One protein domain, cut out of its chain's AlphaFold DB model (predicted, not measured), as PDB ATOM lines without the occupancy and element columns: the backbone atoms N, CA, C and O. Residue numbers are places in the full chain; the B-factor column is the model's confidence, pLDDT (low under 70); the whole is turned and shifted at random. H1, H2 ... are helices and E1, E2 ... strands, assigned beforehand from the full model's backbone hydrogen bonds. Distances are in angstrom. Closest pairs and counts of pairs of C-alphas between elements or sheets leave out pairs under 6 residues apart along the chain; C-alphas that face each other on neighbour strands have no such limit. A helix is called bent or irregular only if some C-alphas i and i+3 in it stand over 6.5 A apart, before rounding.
ATOM      1  N   PRO A  13     -31.375 -31.221   7.128       94.12
ATOM      2  CA  PRO A  13     -31.496 -29.989   7.919       94.12
ATOM      3  C   PRO A  13     -30.409 -28.929   7.673       94.12
ATOM      4  O   PRO A  13     -30.522 -27.819   8.193       94.12
ATOM      5  N   TRP A  14     -29.344 -29.259   6.935       94.19
ATOM      6  CA  TRP A  14     -28.281 -28.324   6.547       94.19
ATOM      7  C   TRP A  14     -28.370 -27.848   5.100       94.19
ATOM      8  O   TRP A  14     -27.651 -26.927   4.738       94.19
ATOM      9  N   ILE A  15     -29.187 -28.490   4.264       94.88
ATOM     10  CA  ILE A  15     -29.158 -28.253   2.813       94.88
ATOM     11  C   ILE A  15     -30.536 -28.076   2.182       94.88
ATOM     12  O   ILE A  15     -30.620 -27.522   1.092       94.88
ATOM     13  N   HIS A  16     -31.598 -28.570   2.818       95.69
ATOM     14  CA  HIS A  16     -32.926 -28.683   2.231       95.69
ATOM     15  C   HIS A  16     -33.922 -27.768   2.934       95.69
ATOM     16  O   HIS A  16     -34.357 -28.058   4.051       95.69
ATOM     17  N   LEU A  17     -34.312 -26.693   2.254       96.25
ATOM     18  CA  LEU A  17     -35.372 -25.805   2.710       96.25
ATOM     19  C   LEU A  17     -36.706 -26.293   2.150       96.25
ATOM     20  O   LEU A  17     -36.986 -26.116   0.965       96.25
ATOM     21  N   HIS A  18     -37.524 -26.898   3.017       96.62
ATOM     22  CA  HIS A  18     -38.875 -27.312   2.664       96.62
ATOM     23  C   HIS A  18     -39.937 -26.428   3.315       96.62
ATOM     24  O   HIS A  18     -40.064 -26.413   4.542       96.62
ATOM     25  N   VAL A  19     -40.742 -25.760   2.489       95.81
ATOM     26  CA  VAL A  19     -41.893 -24.956   2.918       95.81
ATOM     27  C   VAL A  19     -43.159 -25.554   2.316       95.81
ATOM     28  O   VAL A  19     -43.263 -25.724   1.102       95.81
ATOM     29  N   SER A  20     -44.124 -25.897   3.164       95.06
ATOM     30  CA  SER A  20     -45.436 -26.394   2.738       95.06
ATOM     31  C   SER A  20     -46.346 -25.258   2.253       95.06
ATOM     32  O   SER A  20     -46.123 -24.089   2.562       95.06
ATOM     33  N   GLN A  21     -47.439 -25.600   1.564       92.50
ATOM     34  CA  GLN A  21     -48.396 -24.626   1.026       92.50
ATOM     35  C   GLN A  21     -49.079 -23.768   2.088       92.50
ATOM     36  O   GLN A  21     -49.633 -22.725   1.760       92.50
ATOM     37  N   SER A  22     -49.046 -24.185   3.355       92.44
ATOM     38  CA  SER A  22     -49.581 -23.414   4.475       92.44
ATOM     39  C   SER A  22     -48.574 -22.435   5.084       92.44
ATOM     40  O   SER A  22     -48.973 -21.678   5.967       92.44
ATOM     41  N   GLY A  23     -47.320 -22.422   4.617       94.62
ATOM     42  CA  GLY A  23     -46.225 -21.595   5.138       94.62
ATOM     43  C   GLY A  23     -45.367 -22.299   6.194       94.62
ATOM     44  O   GLY A  23     -44.309 -21.809   6.583       94.62
ATOM     45  N   LYS A  24     -45.771 -23.496   6.635       95.81
ATOM     46  CA  LYS A  24     -45.015 -24.263   7.627       95.81
ATOM     47  C   LYS A  24     -43.725 -24.810   7.024       95.81
ATOM     48  O   LYS A  24     -43.764 -25.472   5.984       95.81
ATOM     49  N   VAL A  25     -42.609 -24.572   7.708       96.38
ATOM     50  CA  VAL A  25     -41.275 -25.068   7.343       96.38
ATOM     51  C   VAL A  25     -41.045 -26.409   8.019       96.38
ATOM     52  O   VAL A  25     -41.227 -26.513   9.225       96.38
ATOM     53  N   HIS A  26     -40.642 -27.440   7.289       94.88
ATOM     54  CA  HIS A  26     -40.469 -28.793   7.832       94.88
ATOM     55  C   HIS A  26     -39.020 -29.284   7.680       94.88
ATOM     56  O   HIS A  26     -38.323 -28.840   6.771       94.88
ATOM     57  N   PRO A  27     -38.565 -30.266   8.490       92.00
ATOM     58  CA  PRO A  27     -37.230 -30.857   8.334       92.00
ATOM     59  C   PRO A  27     -36.986 -31.491   6.953       92.00
ATOM     60  O   PRO A  27     -35.857 -31.567   6.473       92.00
ATOM     61  N   CYS A  28     -38.047 -32.040   6.352       92.50
ATOM     62  CA  CYS A  28     -38.078 -32.588   5.001       92.50
ATOM     63  C   CYS A  28     -39.534 -32.789   4.546       92.50
ATOM     64  O   CYS A  28     -40.459 -32.661   5.346       92.50
ATOM     65  N   CYS A  29     -39.728 -33.182   3.284       84.94
ATOM     66  CA  CYS A  29     -41.047 -33.419   2.688       84.94
ATOM     67  C   CYS A  29     -41.822 -34.618   3.268       84.94
ATOM     68  O   CYS A  29     -43.030 -34.704   3.084       84.94
ATOM     69  N   ASN A  30     -41.162 -35.520   4.007       83.94
ATOM     70  CA  ASN A  30     -41.795 -36.677   4.661       83.94
ATOM     71  C   ASN A  30     -42.169 -36.406   6.129       83.94
ATOM     72  O   ASN A  30     -42.327 -37.343   6.916       83.94
ATOM     73  N   ASN A  31     -42.240 -35.134   6.534       81.50
ATOM     74  CA  ASN A  31     -42.483 -34.752   7.916       81.50
ATOM     75  C   ASN A  31     -43.778 -33.970   8.097       81.50
ATOM     76  O   ASN A  31     -43.995 -32.970   7.429       81.50
ATOM     77  N   ASN A  32     -44.563 -34.345   9.105       77.44
ATOM     78  CA  ASN A  32     -45.776 -33.611   9.473       77.44
ATOM     79  C   ASN A  32     -45.554 -32.631  10.636       77.44
ATOM     80  O   ASN A  32     -46.481 -31.926  11.023       77.44
ATOM     81  N   ARG A  33     -44.351 -32.585  11.228       87.50
ATOM     82  CA  ARG A  33     -43.989 -31.596  12.253       87.50
ATOM     83  C   ARG A  33     -43.147 -30.496  11.628       87.50
ATOM     84  O   ARG A  33     -42.223 -30.793  10.874       87.50
ATOM     85  N   TYR A  34     -43.492 -29.254  11.934       92.31
ATOM     86  CA  TYR A  34     -42.817 -28.073  11.414       92.31
ATOM     87  C   TYR A  34     -41.790 -27.530  12.415       92.31
ATOM     88  O   TYR A  34     -41.841 -27.868  13.597       92.31
ATOM     89  N   LEU A  35     -40.844 -26.748  11.900       94.38
ATOM     90  CA  LEU A  35     -39.748 -26.079  12.602       94.38
ATOM     91  C   LEU A  35     -39.919 -24.551  12.652       94.38
ATOM     92  O   LEU A  35     -39.168 -23.859  13.330       94.38
ATOM     93  N   GLY A  36     -40.888 -24.023  11.905       95.69
ATOM     94  CA  GLY A  36     -41.193 -22.599  11.821       95.69
ATOM     95  C   GLY A  36     -42.342 -22.327  10.854       95.69
ATOM     96  O   GLY A  36     -42.912 -23.260  10.274       95.69
ATOM     97  N   ASP A  37     -42.687 -21.055  10.693       96.12
ATOM     98  CA  ASP A  37     -43.742 -20.587   9.794       96.12
ATOM     99  C   ASP A  37     -43.311 -19.290   9.096       96.12
ATOM    100  O   ASP A  37     -43.105 -18.271   9.755       96.12
ATOM    101  N   VAL A  38     -43.202 -19.324   7.763       95.81
ATOM    102  CA  VAL A  38     -42.789 -18.156   6.957       95.81
ATOM    103  C   VAL A  38     -43.838 -17.038   6.946       95.81
ATOM    104  O   VAL A  38     -43.601 -15.962   6.409       95.81
ATOM    105  N   LYS A  39     -45.020 -17.276   7.528       94.12
ATOM    106  CA  LYS A  39     -46.044 -16.244   7.729       94.12
ATOM    107  C   LYS A  39     -45.787 -15.377   8.956       94.12
ATOM    108  O   LYS A  39     -46.376 -14.304   9.055       94.12
ATOM    109  N   THR A  40     -44.972 -15.847   9.899       94.38
ATOM    110  CA  THR A  40     -44.692 -15.139  11.159       94.38
ATOM    111  C   THR A  40     -43.230 -14.754  11.320       94.38
ATOM    112  O   THR A  40     -42.940 -13.843  12.087       94.38
ATOM    113  N   ASN A  41     -42.323 -15.438  10.626       94.69
ATOM    114  CA  ASN A  41     -40.881 -15.249  10.733       94.69
ATOM    115  C   ASN A  41     -40.238 -15.264   9.349       94.69
ATOM    116  O   ASN A  41     -40.751 -15.917   8.439       94.69
ATOM    117  N   SER A  42     -39.096 -14.595   9.211       94.19
ATOM    118  CA  SER A  42     -38.290 -14.704   7.988       94.19
ATOM    119  C   SER A  42     -37.739 -16.124   7.829       94.19
ATOM    120  O   SER A  42     -37.551 -16.864   8.803       94.19
ATOM    121  N   ILE A  43     -37.421 -16.513   6.595       94.69
ATOM    122  CA  ILE A  43     -36.768 -17.796   6.305       94.69
ATOM    123  C   ILE A  43     -35.462 -17.904   7.094       94.69
ATOM    124  O   ILE A  43     -35.170 -18.963   7.652       94.69
ATOM    125  N   LYS A  44     -34.709 -16.802   7.184       93.62
ATOM    126  CA  LYS A  44     -33.439 -16.744   7.906       93.62
ATOM    127  C   LYS A  44     -33.610 -16.999   9.403       93.62
ATOM    128  O   LYS A  44     -32.906 -17.839   9.956       93.62
ATOM    129  N   GLU A  45     -34.567 -16.331  10.048       95.31
ATOM    130  CA  GLU A  45     -34.871 -16.535  11.472       95.31
ATOM    131  C   GLU A  45     -35.246 -17.986  11.781       95.31
ATOM    132  O   GLU A  45     -34.820 -18.537  12.793       95.31
ATOM    133  N   ILE A  46     -36.032 -18.619  10.908       95.81
ATOM    134  CA  ILE A  46     -36.422 -20.021  11.077       95.81
ATOM    135  C   ILE A  46     -35.202 -20.929  10.903       95.81
ATOM    136  O   ILE A  46     -34.968 -21.820  11.717       95.81
ATOM    137  N   TRP A  47     -34.435 -20.713   9.836       94.81
ATOM    138  CA  TRP A  47     -33.321 -21.570   9.445       94.81
ATOM    139  C   TRP A  47     -32.143 -21.519  10.424       94.81
ATOM    140  O   TRP A  47     -31.515 -22.552  10.679       94.81
ATOM    141  N   ASP A  48     -31.872 -20.346  10.994       93.25
ATOM    142  CA  ASP A  48     -30.846 -20.122  12.021       93.25
ATOM    143  C   ASP A  48     -31.402 -20.282  13.450       93.25
ATOM    144  O   ASP A  48     -30.663 -20.165  14.430       93.25
ATOM    145  N   GLY A  49     -32.701 -20.565  13.577       94.94
ATOM    146  CA  GLY A  49     -33.420 -20.643  14.842       94.94
ATOM    147  C   GLY A  49     -33.156 -21.912  15.655       94.94
ATOM    148  O   GLY A  49     -32.648 -22.927  15.168       94.94
ATOM    149  N   GLU A  50     -33.573 -21.863  16.923       95.31
ATOM    150  CA  GLU A  50     -33.384 -22.926  17.923       95.31
ATOM    151  C   GLU A  50     -33.863 -24.298  17.424       95.31
ATOM    152  O   GLU A  50     -33.128 -25.275  17.504       95.31
ATOM    153  N   GLN A  51     -35.043 -24.377  16.797       94.75
ATOM    154  CA  GLN A  51     -35.619 -25.661  16.380       94.75
ATOM    155  C   GLN A  51     -34.794 -26.390  15.305       94.75
ATOM    156  O   GLN A  51     -34.732 -27.625  15.308       94.75
ATOM    157  N   PHE A  52     -34.173 -25.648  14.380       94.44
ATOM    158  CA  PHE A  52     -33.257 -26.223  13.394       94.44
ATOM    159  C   PHE A  52     -31.917 -26.577  14.037       94.44
ATOM    160  O   PHE A  52     -31.394 -27.661  13.777       94.44
ATOM    161  N   ASN A  53     -31.378 -25.711  14.898       93.75
ATOM    162  CA  ASN A  53     -30.106 -25.954  15.576       93.75
ATOM    163  C   ASN A  53     -30.171 -27.179  16.496       93.75
ATOM    164  O   ASN A  53     -29.296 -28.038  16.415       93.75
ATOM    165  N   ASP A  54     -31.251 -27.347  17.252       94.19
ATOM    166  CA  ASP A  54     -31.491 -28.528  18.081       94.19
ATOM    167  C   ASP A  54     -31.530 -29.811  17.252       94.19
ATOM    168  O   ASP A  54     -30.931 -30.824  17.616       94.19
ATOM    169  N   LEU A  55     -32.216 -29.784  16.104       93.88
ATOM    170  CA  LEU A  55     -32.277 -30.932  15.201       93.88
ATOM    171  C   LEU A  55     -30.895 -31.266  14.618       93.88
ATOM    172  O   LEU A  55     -30.509 -32.436  14.540       93.88
ATOM    173  N   ARG A  56     -30.136 -30.241  14.219       93.50
ATOM    174  CA  ARG A  56     -28.766 -30.377  13.712       93.50
ATOM    175  C   ARG A  56     -27.845 -30.977  14.778       93.50
ATOM    176  O   ARG A  56     -27.125 -31.931  14.488       93.50
ATOM    177  N   GLU A  57     -27.906 -30.491  16.015       92.88
ATOM    178  CA  GLU A  57     -27.126 -31.024  17.139       92.88
ATOM    179  C   GLU A  57     -27.529 -32.461  17.500       92.88
ATOM    180  O   GLU A  57     -26.662 -33.311  17.714       92.88
ATOM    181  N   GLN A  58     -28.823 -32.797  17.477       93.69
ATOM    182  CA  GLN A  58     -29.278 -34.181  17.656       93.69
ATOM    183  C   GLN A  58     -28.657 -35.124  16.617       93.69
ATOM    184  O   GLN A  58     -28.161 -36.195  16.975       93.69
ATOM    185  N   PHE A  59     -28.621 -34.729  15.341       93.06
ATOM    186  CA  PHE A  59     -28.036 -35.552  14.278       93.06
ATOM    187  C   PHE A  59     -26.506 -35.599  14.301       93.06
ATOM    188  O   PHE A  59     -25.949 -36.660  13.996       93.06
ATOM    189  N   LYS A  60     -25.819 -34.523  14.710       91.44
ATOM    190  CA  LYS A  60     -24.367 -34.555  14.976       91.44
ATOM    191  C   LYS A  60     -24.031 -35.569  16.069       91.44
ATOM    192  O   LYS A  60     -23.102 -36.355  15.902       91.44
ATOM    193  N   ASN A  61     -24.849 -35.619  17.119       92.81
ATOM    194  CA  ASN A  61     -24.713 -36.549  18.241       92.81
ATOM    195  C   ASN A  61     -25.288 -37.952  17.965       92.81
ATOM    196  O   ASN A  61     -25.342 -38.784  18.867       92.81
ATOM    197  N   ASN A  62     -25.699 -38.239  16.720       94.31
ATOM    198  CA  ASN A  62     -26.269 -39.523  16.305       94.31
ATOM    199  C   ASN A  62     -27.493 -39.954  17.145       94.31
ATOM    200  O   ASN A  62     -27.714 -41.142  17.378       94.31
ATOM    201  N   THR A  63     -28.310 -38.997  17.583       94.56
ATOM    202  CA  THR A  63     -29.528 -39.245  18.362       94.56
ATOM    203  C   THR A  63     -30.736 -39.394  17.426       94.56
ATOM    204  O   THR A  63     -30.896 -38.589  16.504       94.56
ATOM    205  N   PRO A  64     -31.607 -40.407  17.615       92.81
ATOM    206  CA  PRO A  64     -32.812 -40.558  16.806       92.81
ATOM    207  C   PRO A  64     -33.840 -39.459  17.082       92.81
ATOM    208  O   PRO A  64     -34.131 -39.146  18.235       92.81
ATOM    209  N   ASP A  65     -34.502 -38.985  16.026       90.69
ATOM    210  CA  ASP A  65     -35.641 -38.073  16.139       90.69
ATOM    211  C   ASP A  65     -36.958 -38.788  15.797       90.69
ATOM    212  O   ASP A  65     -37.100 -39.425  14.750       90.69
ATOM    213  N   LYS A  66     -37.969 -38.656  16.663       88.94
ATOM    214  CA  LYS A  66     -39.313 -39.232  16.459       88.94
ATOM    215  C   LYS A  66     -39.980 -38.741  15.167       88.94
ATOM    216  O   LYS A  66     -40.764 -39.474  14.560       88.94
ATOM    217  N   ARG A  67     -39.653 -37.525  14.729       87.75
ATOM    218  CA  ARG A  67     -40.070 -36.926  13.457       87.75
ATOM    219  C   ARG A  67     -39.601 -37.747  12.252       87.75
ATOM    220  O   ARG A  67     -40.246 -37.689  11.214       87.75
ATOM    221  N   CYS A  68     -38.543 -38.546  12.380       90.31
ATOM    222  CA  CYS A  68     -37.973 -39.366  11.306       90.31
ATOM    223  C   CYS A  68     -38.511 -40.808  11.263       90.31
ATOM    224  O   CYS A  68     -37.975 -41.641  10.530       90.31
ATOM    225  N   SER A  69     -39.581 -41.109  12.010       90.25
ATOM    226  CA  SER A  69     -40.167 -42.455  12.114       90.25
ATOM    227  C   SER A  69     -40.498 -43.095  10.764       90.25
ATOM    228  O   SER A  69     -40.258 -44.287  10.591       90.25
ATOM    229  N   HIS A  70     -40.969 -42.319   9.784       89.81
ATOM    230  CA  HIS A  70     -41.235 -42.822   8.435       89.81
ATOM    231  C   HIS A  70     -39.974 -43.414   7.777       89.81
ATOM    232  O   HIS A  70     -40.004 -44.546   7.299       89.81
ATOM    233  N   CYS A  71     -38.837 -42.708   7.834       92.44
ATOM    234  CA  CYS A  71     -37.569 -43.223   7.307       92.44
ATOM    235  C   CYS A  71     -37.103 -44.463   8.081       92.44
ATOM    236  O   CYS A  71     -36.741 -45.458   7.459       92.44
ATOM    237  N   TYR A  72     -37.182 -44.449   9.416       92.62
ATOM    238  CA  TYR A  72     -36.790 -45.607  10.228       92.62
ATOM    239  C   TYR A  72     -37.653 -46.848   9.958       92.62
ATOM    240  O   TYR A  72     -37.138 -47.965   9.977       92.62
ATOM    241  N   ASN A  73     -38.944 -46.675   9.663       90.06
ATOM    242  CA  ASN A  73     -39.836 -47.779   9.305       90.06
ATOM    243  C   ASN A  73     -39.483 -48.381   7.937       90.06
ATOM    244  O   ASN A  73     -39.451 -49.604   7.805       90.06
ATOM    245  N   ILE A  74     -39.172 -47.539   6.945       88.00
ATOM    246  CA  ILE A  74     -38.684 -47.990   5.631       88.00
ATOM    247  C   ILE A  74     -37.375 -48.770   5.796       88.00
ATOM    248  O   ILE A  74     -37.268 -49.900   5.317       88.00
ATOM    249  N   GLU A  75     -36.421 -48.225   6.549       91.31
ATOM    250  CA  GLU A  75     -35.116 -48.850   6.805       91.31
ATOM    251  C   GLU A  75     -35.251 -50.201   7.517       91.31
ATOM    252  O   GLU A  75     -34.604 -51.176   7.140       91.31
ATOM    253  N   LYS A  76     -36.149 -50.301   8.506       89.69
ATOM    254  CA  LYS A  76     -36.438 -51.560   9.212       89.69
ATOM    255  C   LYS A  76     -37.001 -52.640   8.283       89.69
ATOM    256  O   LYS A  76     -36.826 -53.823   8.559       89.69
ATOM    257  N   SER A  77     -37.651 -52.250   7.185       82.75
ATOM    258  CA  SER A  77     -38.129 -53.177   6.149       82.75
ATOM    259  C   SER A  77     -37.046 -53.603   5.146       82.75
ATOM    260  O   SER A  77     -37.349 -54.305   4.186       82.75
ATOM    261  N   GLY A  78     -35.790 -53.181   5.349       80.06
ATOM    262  CA  GLY A  78     -34.665 -53.482   4.460       80.06
ATOM    263  C   GLY A  78     -34.620 -52.618   3.197       80.06
ATOM    264  O   GLY A  78     -33.867 -52.927   2.277       80.06
ATOM    265  N   LYS A  79     -35.426 -51.550   3.134       83.12
ATOM    266  CA  LYS A  79     -35.474 -50.610   2.009       83.12
ATOM    267  C   LYS A  79     -34.686 -49.342   2.316       83.12
ATOM    268  O   LYS A  79     -34.533 -48.955   3.471       83.12
ATOM    269  N   GLU A  80     -34.230 -48.673   1.264       88.62
ATOM    270  CA  GLU A  80     -33.537 -47.393   1.385       88.62
ATOM    271  C   GLU A  80     -34.537 -46.251   1.634       88.62
ATOM    272  O   GLU A  80     -35.536 -46.127   0.925       88.62
TER     273      GLU A  80
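What this domain is: This is residues 13 to 80 of the 349 residues of the protein "Twitch domain-containing radical SAM protein" of Vicingus serpentipes (UniProt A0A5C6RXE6). A small hairpin of two short strands, E1 and E2, and the long loop of residues 27 to 42 make one part of the model, and the three helices H1, H2 and H3 follow one another with no helix touching another. H1 lies toward one end of the longest axis and H3 toward the other, where residues 73 to 78, of which 73 to 76 belong to H3, stick out. The printed part has 68 residues, with two named strands followed by three named helices, in the order E1, E2, H1, H2, H3, and its class is mixed, helices and strands. The sheet has the order E1 - E2 and is antiparallel. The whole is only just compact, close to loose, with a radius of gyration of the C-alphas of 12.8 A and spans of 39 by 27 by 18 A.

How they stand to each other: E1, residues 16 to 19, and E2, residues 24 to 26, are antiparallel neighbours and form a hairpin, with 153 degrees between their directions. The C-alphas of Val 19 and Val 25 face each other at 4.5 A, and N 26 and O 18 are within hydrogen-bond range at 3.0 A. Residues 24 to 25 of E2 also pair with residues 36 to 37, antiparallel, in a pairing too short to bear a name. The closest C-alphas of E2 and H1, residues 43 to 47, are those of Val 25 and Ile 46, 7.9 A apart. E1 and H1 are only just apart, with closest C-alphas at 8.2 A. H1 and H2, residues 50 to 60, are close but not clearly touching; their closest C-alphas, those of Ile 46 and Phe 52, are 7.3 A apart. H2 is apart from E1 and E2. H3, residues 66 to 76, is apart from E1, E2, H1 and H2. In H1 and H2 every O i to N i+4 pair is within hydrogen-bond range; in H3 5 of 7 are.

Where its parts are: E1 begins at C-alpha 16, (-32.926, -28.683, 2.231), and E2 ends at C-alpha 26, (-40.469, -28.793, 7.832). H2, Glu 50 to Lys 60, measures 15.0 A from first to last C-alpha. H3, Lys 66 to Lys 76, measures 14.6 A and ends at C-alpha 76, (-36.438, -51.560, 9.212). H3 is irregular: C-alphas 67 and 70 are 7.8 A apart.

The domain as a whole: The two C-alphas farthest apart are those of Thr 40 and Gly 78, at 40.2 A. The printed part has no cut. The link from E2 to H1, 16 residues, is long, and the links E1 to E2, H1 to H2 and H2 to H3 are tight. The mean pLDDT of the printed part is 92.1, and no printed residue is under 70.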